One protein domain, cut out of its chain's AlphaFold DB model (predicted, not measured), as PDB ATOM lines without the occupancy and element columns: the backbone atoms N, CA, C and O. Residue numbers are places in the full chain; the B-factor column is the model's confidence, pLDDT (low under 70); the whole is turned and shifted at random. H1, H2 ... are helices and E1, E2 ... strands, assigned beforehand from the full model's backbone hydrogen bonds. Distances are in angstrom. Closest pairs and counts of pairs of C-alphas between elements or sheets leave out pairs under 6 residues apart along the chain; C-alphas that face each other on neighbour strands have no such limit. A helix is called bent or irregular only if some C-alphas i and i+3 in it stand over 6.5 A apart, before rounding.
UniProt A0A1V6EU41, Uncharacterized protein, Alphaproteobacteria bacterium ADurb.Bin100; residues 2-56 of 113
ATOM      1  N   PHE A   2     272.853 185.917 363.769       90.19
ATOM      2  CA  PHE A   2     271.713 186.150 362.872       90.19
ATOM      3  C   PHE A   2     271.576 187.619 362.427       90.19
ATOM      4  O   PHE A   2     271.668 187.904 361.235       90.19
ATOM      5  N   ASP A   3     271.506 188.560 363.376       94.00
ATOM      6  CA  ASP A   3     271.366 189.997 363.070       94.00
ATOM      7  C   ASP A   3     272.480 190.547 362.170       94.00
ATOM      8  O   ASP A   3     272.254 191.453 361.369       94.00
ATOM      9  N   THR A   4     273.693 189.998 362.280       94.31
ATOM     10  CA  THR A   4     274.828 190.383 361.436       94.31
ATOM     11  C   THR A   4     274.553 190.043 359.975       94.31
ATOM     12  O   THR A   4     274.753 190.892 359.113       94.31
ATOM     13  N   PHE A   5     274.054 188.839 359.690       94.38
ATOM     14  CA  PHE A   5     273.786 188.397 358.319       94.38
ATOM     15  C   PHE A   5     272.515 189.007 357.732       94.38
ATOM     16  O   PHE A   5     272.478 189.290 356.536       94.38
ATOM     17  N   VAL A   6     271.520 189.310 358.571       94.44
ATOM     18  CA  VAL A   6     270.357 190.115 358.166       94.44
ATOM     19  C   VAL A   6     270.792 191.506 357.702       94.44
ATOM     20  O   VAL A   6     270.296 191.991 356.691       94.44
ATOM     21  N   ARG A   7     271.751 192.136 358.393       96.50
ATOM     22  CA  ARG A   7     272.303 193.444 357.992       96.50
ATOM     23  C   ARG A   7     273.279 193.356 356.816       96.50
ATOM     24  O   ARG A   7     273.361 194.297 356.036       96.50
ATOM     25  N   LEU A   8     274.014 192.253 356.682       96.69
ATOM     26  CA  LEU A   8     274.978 192.051 355.597       96.69
ATOM     27  C   LEU A   8     274.294 191.834 354.241       96.69
ATOM     28  O   LEU A   8     274.773 192.336 353.231       96.69
ATOM     29  N   HIS A   9     273.184 191.098 354.207       96.94
ATOM     30  CA  HIS A   9     272.495 190.763 352.962       96.94
ATOM     31  C   HIS A   9     272.124 191.981 352.082       96.94
ATOM     32  O   HIS A   9     272.516 191.988 350.914       96.94
ATOM     33  N   PRO A  10     271.447 193.037 352.589       97.19
ATOM     34  CA  PRO A  10     271.143 194.212 351.771       97.19
ATOM     35  C   PRO A  10     272.411 194.927 351.295       97.19
ATOM     36  O   PRO A  10     272.460 195.353 350.148       97.19
ATOM     37  N   LEU A  11     273.476 194.970 352.108       97.56
ATOM     38  CA  LEU A  11     274.759 195.541 351.693       97.56
ATOM     39  C   LEU A  11     275.338 194.792 350.481       97.56
ATOM     40  O   LEU A  11     275.769 195.425 349.521       97.56
ATOM     41  N   LEU A  12     275.316 193.456 350.497       97.44
ATOM     42  CA  LEU A  12     275.781 192.639 349.372       97.44
ATOM     43  C   LEU A  12     274.929 192.846 348.115       97.44
ATOM     44  O   LEU A  12     275.471 192.954 347.016       97.44
ATOM     45  N   LYS A  13     273.608 192.947 348.271       96.88
ATOM     46  CA  LYS A  13     272.685 193.198 347.159       96.88
ATOM     47  C   LYS A  13     272.899 194.580 346.539       96.88
ATOM     48  O   LYS A  13     273.081 194.694 345.332       96.88
ATOM     49  N   GLU A  14     272.902 195.620 347.364       97.44
ATOM     50  CA  GLU A  14     272.879 197.015 346.916       97.44
ATOM     51  C   GLU A  14     274.262 197.534 346.517       97.44
ATOM     52  O   GLU A  14     274.379 198.283 345.552       97.44
ATOM     53  N   SER A  15     275.315 197.145 347.245       98.00
ATOM     54  CA  SER A  15     276.674 197.671 347.035       98.00
ATOM     55  C   SER A  15     277.593 196.720 346.271       98.00
ATOM     56  O   SER A  15     278.578 197.167 345.689       98.00
ATOM     57  N   PHE A  16     277.291 195.418 346.269       97.19
ATOM     58  CA  PHE A  16     278.120 194.392 345.626       97.19
ATOM     59  C   PHE A  16     277.375 193.608 344.534       97.19
ATOM     60  O   PHE A  16     277.905 192.624 344.024       97.19
ATOM     61  N   PHE A  17     276.181 194.069 344.139       96.44
ATOM     62  CA  PHE A  17     275.394 193.542 343.015       96.44
ATOM     63  C   PHE A  17     275.058 192.045 343.113       96.44
ATOM     64  O   PHE A  17     274.909 191.368 342.090       96.44
ATOM     65  N   LEU A  18     274.934 191.522 344.338       96.62
ATOM     66  CA  LEU A  18     274.582 190.126 344.577       96.62
ATOM     67  C   LEU A  18     273.247 189.778 343.902       96.62
ATOM     68  O   LEU A  18     272.212 190.374 344.205       96.62
ATOM     69  N   GLN A  19     273.269 188.771 343.027       95.50
ATOM     70  CA  GLN A  19     272.055 188.178 342.472       95.50
ATOM     71  C   GLN A  19     271.441 187.244 343.513       95.50
ATOM     72  O   GLN A  19     272.046 186.250 343.901       95.50
ATOM     73  N   THR A  20     270.249 187.576 343.996       94.56
ATOM     74  CA  THR A  20     269.641 186.905 345.156       94.56
ATOM     75  C   THR A  20     268.798 185.682 344.809       94.56
ATOM     76  O   THR A  20     268.308 185.006 345.712       94.56
ATOM     77  N   LYS A  21     268.620 185.386 343.520       92.44
ATOM     78  CA  LYS A  21     267.778 184.289 343.043       92.44
ATOM     79  C   LYS A  21     268.600 183.005 342.893       92.44
ATOM     80  O   LYS A  21     269.558 182.999 342.126       92.44
ATOM     81  N   GLU A  22     268.244 181.949 343.625       85.50
ATOM     82  CA  GLU A  22     268.790 180.590 343.427       85.50
ATOM     83  C   GLU A  22     267.808 179.715 342.641       85.50
ATOM     84  O   GLU A  22     268.191 179.162 341.613       85.50
ATOM     85  N   ASP A  23     266.547 179.655 343.076       84.44
ATOM     86  CA  ASP A  23     265.445 178.965 342.396       84.44
ATOM     87  C   ASP A  23     264.275 179.935 342.144       84.44
ATOM     88  O   ASP A  23     264.070 180.911 342.869       84.44
ATOM     89  N   ASP A  24     263.486 179.671 341.102       80.88
ATOM     90  CA  ASP A  24     262.291 180.448 340.769       80.88
ATOM     91  C   ASP A  24     261.157 180.287 341.790       80.88
ATOM     92  O   ASP A  24     260.289 181.157 341.869       80.88
ATOM     93  N   ASN A  25     261.171 179.205 342.570       85.19
ATOM     94  CA  ASN A  25     260.121 178.870 343.530       85.19
ATOM     95  C   ASN A  25     260.444 179.290 344.969       85.19
ATOM     96  O   ASN A  25     259.587 179.150 345.845       85.19
ATOM     97  N   ASP A  26     261.655 179.787 345.230       84.44
ATOM     98  CA  ASP A  26     262.070 180.101 346.590       84.44
ATOM     99  C   ASP A  26     261.403 181.392 347.100       84.44
ATOM    100  O   ASP A  26     261.487 182.444 346.460       84.44
ATOM    101  N   PRO A  27     260.737 181.353 348.272       82.44
ATOM    102  CA  PRO A  27     260.006 182.506 348.798       82.44
ATOM    103  C   PRO A  27     260.919 183.570 349.429       82.44
ATOM    104  O   PRO A  27     260.444 184.647 349.792       82.44
ATOM    105  N   TYR A  28     262.213 183.277 349.595       86.50
ATOM    106  CA  TYR A  28     263.185 184.140 350.262       86.50
ATOM    107  C   TYR A  28     264.340 184.511 349.328       86.50
ATOM    108  O   TYR A  28     264.718 183.750 348.449       86.50
ATOM    109  N   GLU A  29     264.947 185.679 349.550       93.31
ATOM    110  CA  GLU A  29     266.182 186.073 348.863       93.31
ATOM    111  C   GLU A  29     267.382 185.306 349.440       93.31
ATOM    112  O   GLU A  29     267.648 185.391 350.650       93.31
ATOM    113  N   SER A  30     268.128 184.610 348.578       94.88
ATOM    114  CA  SER A  30     269.355 183.905 348.944       94.88
ATOM    115  C   SER A  30     270.545 184.860 349.069       94.88
ATOM    116  O   SER A  30     270.710 185.809 348.301       94.88
ATOM    117  N   SER A  31     271.425 184.570 350.028       95.75
ATOM    118  CA  SER A  31     272.735 185.213 350.166       95.75
ATOM    119  C   SER A  31     273.831 184.579 349.292       95.75
ATOM    120  O   SER A  31     274.938 185.096 349.280       95.75
ATOM    121  N   GLN A  32     273.537 183.501 348.554       95.06
ATOM    122  CA  GLN A  32     274.433 182.752 347.645       95.06
ATOM    123  C   GLN A  32     275.641 182.085 348.315       95.06
ATOM    124  O   GLN A  32     276.579 181.640 347.652       95.06
ATOM    125  N   PHE A  33     275.656 182.013 349.644       94.81
ATOM    126  CA  PHE A  33     276.715 181.343 350.381       94.81
ATOM    127  C   PHE A  33     276.175 180.652 351.622       94.81
ATOM    128  O   PHE A  33     275.150 181.022 352.190       94.81
ATOM    129  N   SER A  34     276.927 179.658 352.072       95.62
ATOM    130  CA  SER A  34     276.827 179.107 353.419       95.62
ATOM    131  C   SER A  34     278.154 179.337 354.128       95.62
ATOM    132  O   SER A  34     279.201 179.351 353.481       95.62
ATOM    133  N   VAL A  35     278.131 179.502 355.448       96.25
ATOM    134  CA  VAL A  35     279.351 179.631 356.259       96.25
ATOM    135  C   VAL A  35     279.279 178.748 357.494       96.25
ATOM    136  O   VAL A  35     278.213 178.561 358.078       96.25
ATOM    137  N   VAL A  36     280.435 178.236 357.912       96.50
ATOM    138  CA  VAL A  36     280.632 177.681 359.254       96.50
ATOM    139  C   VAL A  36     281.407 178.706 360.066       96.50
ATOM    140  O   VAL A  36     282.412 179.245 359.608       96.50
ATOM    141  N   ILE A  37     280.924 178.994 361.268       96.69
ATOM    142  CA  ILE A  37     281.494 179.990 362.169       96.69
ATOM    143  C   ILE A  37     281.925 179.279 363.439       96.69
ATOM    144  O   ILE A  37     281.105 178.665 364.117       96.69
ATOM    145  N   ALA A  38     283.202 179.404 363.785       96.81
ATOM    146  CA  ALA A  38     283.750 178.916 365.042       96.81
ATOM    147  C   ALA A  38     284.168 180.099 365.915       96.81
ATOM    148  O   ALA A  38     284.851 181.018 365.459       96.81
ATOM    149  N   ASN A  39     283.765 180.086 367.180       95.88
ATOM    150  CA  ASN A  39     284.252 181.021 368.185       95.88
ATOM    151  C   ASN A  39     284.290 180.342 369.562       95.88
ATOM    152  O   ASN A  39     283.969 179.166 369.707       95.88
ATOM    153  N   ALA A  40     284.697 181.082 370.592       97.00
ATOM    154  CA  ALA A  40     284.855 180.524 371.932       97.00
ATOM    155  C   ALA A  40     283.531 180.060 372.581       97.00
ATOM    156  O   ALA A  40     283.569 179.376 373.595       97.00
ATOM    157  N   SER A  41     282.372 180.432 372.032       96.31
ATOM    158  CA  SER A  41     281.055 179.993 372.502       96.31
ATOM    159  C   SER A  41     280.527 178.751 371.777       96.31
ATOM    160  O   SER A  41     279.514 178.223 372.212       96.31
ATOM    161  N   GLY A  42     281.171 178.284 370.700       96.62
ATOM    162  CA  GLY A  42     280.739 177.092 369.965       96.62
ATOM    163  C   GLY A  42     280.978 177.172 368.458       96.62
ATOM    164  O   GLY A  42     281.685 178.060 367.961       96.62
ATOM    165  N   ILE A  43     280.366 176.231 367.737       97.75
ATOM    166  CA  ILE A  43     280.376 176.164 366.273       97.75
ATOM    167  C   ILE A  43     278.957 176.278 365.712       97.75
ATOM    168  O   ILE A  43     278.009 175.683 366.223       97.75
ATOM    169  N   PHE A  44     278.825 177.050 364.639       97.56
ATOM    170  CA  PHE A  44     277.540 177.426 364.065       97.56
ATOM    171  C   PHE A  44     277.578 177.332 362.544       97.56
ATOM    172  O   PHE A  44     278.627 177.518 361.930       97.56
ATOM    173  N   GLY A  45     276.429 177.075 361.933       96.56
ATOM    174  CA  GLY A  45     276.231 177.115 360.488       96.56
ATOM    175  C   GLY A  45     275.241 178.204 360.121       96.56
ATOM    176  O   GLY A  45     274.234 178.366 360.805       96.56
ATOM    177  N   LEU A  46     275.523 178.923 359.042       96.06
ATOM    178  CA  LEU A  46     274.571 179.791 358.362       96.06
ATOM    179  C   LEU A  46     274.359 179.259 356.945       96.06
ATOM    180  O   LEU A  46     275.341 179.061 356.224       96.06
ATOM    181  N   TYR A  47     273.104 179.076 356.551       93.62
ATOM    182  CA  TYR A  47     272.734 178.693 355.188       93.62
ATOM    183  C   TYR A  47     272.282 179.893 354.350       93.62
ATOM    184  O   TYR A  47     272.174 181.017 354.849       93.62
ATOM    185  N   SER A  48     272.075 179.667 353.052       92.88
ATOM    186  CA  SER A  48     271.853 180.716 352.051       92.88
ATOM    187  C   SER A  48     270.644 181.607 352.358       92.88
ATOM    188  O   SER A  48     270.706 182.819 352.119       92.88
ATOM    189  N   TYR A  49     269.610 181.067 353.006       93.38
ATOM    190  CA  TYR A  49     268.418 181.803 353.441       93.38
ATOM    191  C   TYR A  49     268.515 182.370 354.864       93.38
ATOM    192  O   TYR A  49     267.537 182.883 355.412       93.38
ATOM    193  N   ARG A  50     269.738 182.416 355.408       93.88
ATOM    194  CA  ARG A  50     270.118 182.977 356.715       93.88
ATOM    195  C   ARG A  50     269.618 182.172 357.917       93.88
ATOM    196  O   ARG A  50     269.570 182.704 359.028       93.88
ATOM    197  N   GLU A  51     269.300 180.897 357.740       92.75
ATOM    198  CA  GLU A  51     269.035 179.988 358.849       92.75
ATOM    199  C   GLU A  51     270.317 179.731 359.633       92.75
ATOM    200  O   GLU A  51     271.360 179.416 359.053       92.75
ATOM    201  N   VAL A  52     270.232 179.858 360.957       95.50
ATOM    202  CA  VAL A  52     271.362 179.657 361.865       95.50
ATOM    203  C   VAL A  52     271.156 178.375 362.655       95.50
ATOM    204  O   VAL A  52     270.126 178.195 363.301       95.50
ATOM    205  N   PHE A  53     272.173 177.519 362.649       96.38
ATOM    206  CA  PHE A  53     272.214 176.278 363.412       96.38
ATOM    207  C   PHE A  53     273.426 176.267 364.336       96.38
ATOM    208  O   PHE A  53     274.486 176.770 363.977       96.38
ATOM    209  N   GLU A  54     273.275 175.664 365.509       97.44
ATOM    210  CA  GLU A  54     274.378 175.325 366.408       97.44
ATOM    211  C   GLU A  54     274.666 173.827 366.292       97.44
ATOM    212  O   GLU A  54     273.737 173.013 366.276       97.44
ATOM    213  N   PHE A  55     275.944 173.454 366.208       97.44
ATOM    214  CA  PHE A  55     276.351 172.053 366.099       97.44
ATOM    215  C   PHE A  55     277.020 171.572 367.382       97.44
ATOM    216  O   PHE A  55     277.840 172.270 367.972       97.44
ATOM    217  N   LYS A  56     276.693 170.342 367.788       96.25
ATOM    218  CA  LYS A  56     277.220 169.731 369.018       96.25
ATOM    219  C   LYS A  56     278.582 169.058 368.842       96.25
ATOM    220  O   LYS A  56     279.305 168.911 369.819       96.25
TER     221      LYS A  56
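What this domain is: This is residues 2 to 56 of the 113 residues of an uncharacterized protein of Alphaproteobacteria bacterium ADurb.Bin100 (UniProt A0A1V6EU41). One helix, H1, is followed by a long looping stretch, residues 17 to 34, and then by a small three-stranded sheet, a ribbon that H1 only grazes with residues 2 to 5. The far tip of that loop, at Asp 24, and the turn between E1 and E2, at Ala 40, make the two ends of the longest dimension. The 55 printed residues hold one named helix and three named strands in the order H1 E1 E2 E3; the sheet, in the order E1 - E2 - E3, is antiparallel, and the class is mixed, helices and strands. The whole is only just loose, close to compact, with a radius of gyration of the C-alphas of 12.3 A and spans of 35 by 25 by 14 A.

How they stand to each other: H1, residues 2 to 16, is on the sheet only just, with 5 pairs of C-alphas within 10 A. Its closest C-alphas to E3, residues 52 to 55, are those of Phe 2 and Val 52, 6.6 A apart. In H1, 9 of 11 O i to N i+4 pairs are within hydrogen-bond range. E1, residues 35 to 39, and E2, residues 42 to 46, form an antiparallel hairpin at 161 degrees, with N 37 and O 44 at 2.8 A. E2 and E3 form a second antiparallel hairpin at 142 degrees, with N 45 and O 53 at 2.8 A. The three strands are a meander, each the antiparallel neighbour of the one before; E1 and E3 are edge strands.

Where its parts are: H1 begins at C-alpha 2, (271.713, 186.150, 362.872), and is 20.2 A long. It is neither bent nor irregular, but only just: C-alphas 7 and 10 are 6.4 A apart. E1 measures 13.0 A, E2 13.4 A and E3 10.0 A, ending at C-alpha 55, (276.351, 172.053, 366.099).

The domain as a whole: The C-alphas of Asp 24 and Ala 40, 38.5 A apart, are the two farthest apart. The link from H1 to E1 is long; the other two are tight. The printed part has no cut, and no printed residue is under 70 in pLDDT.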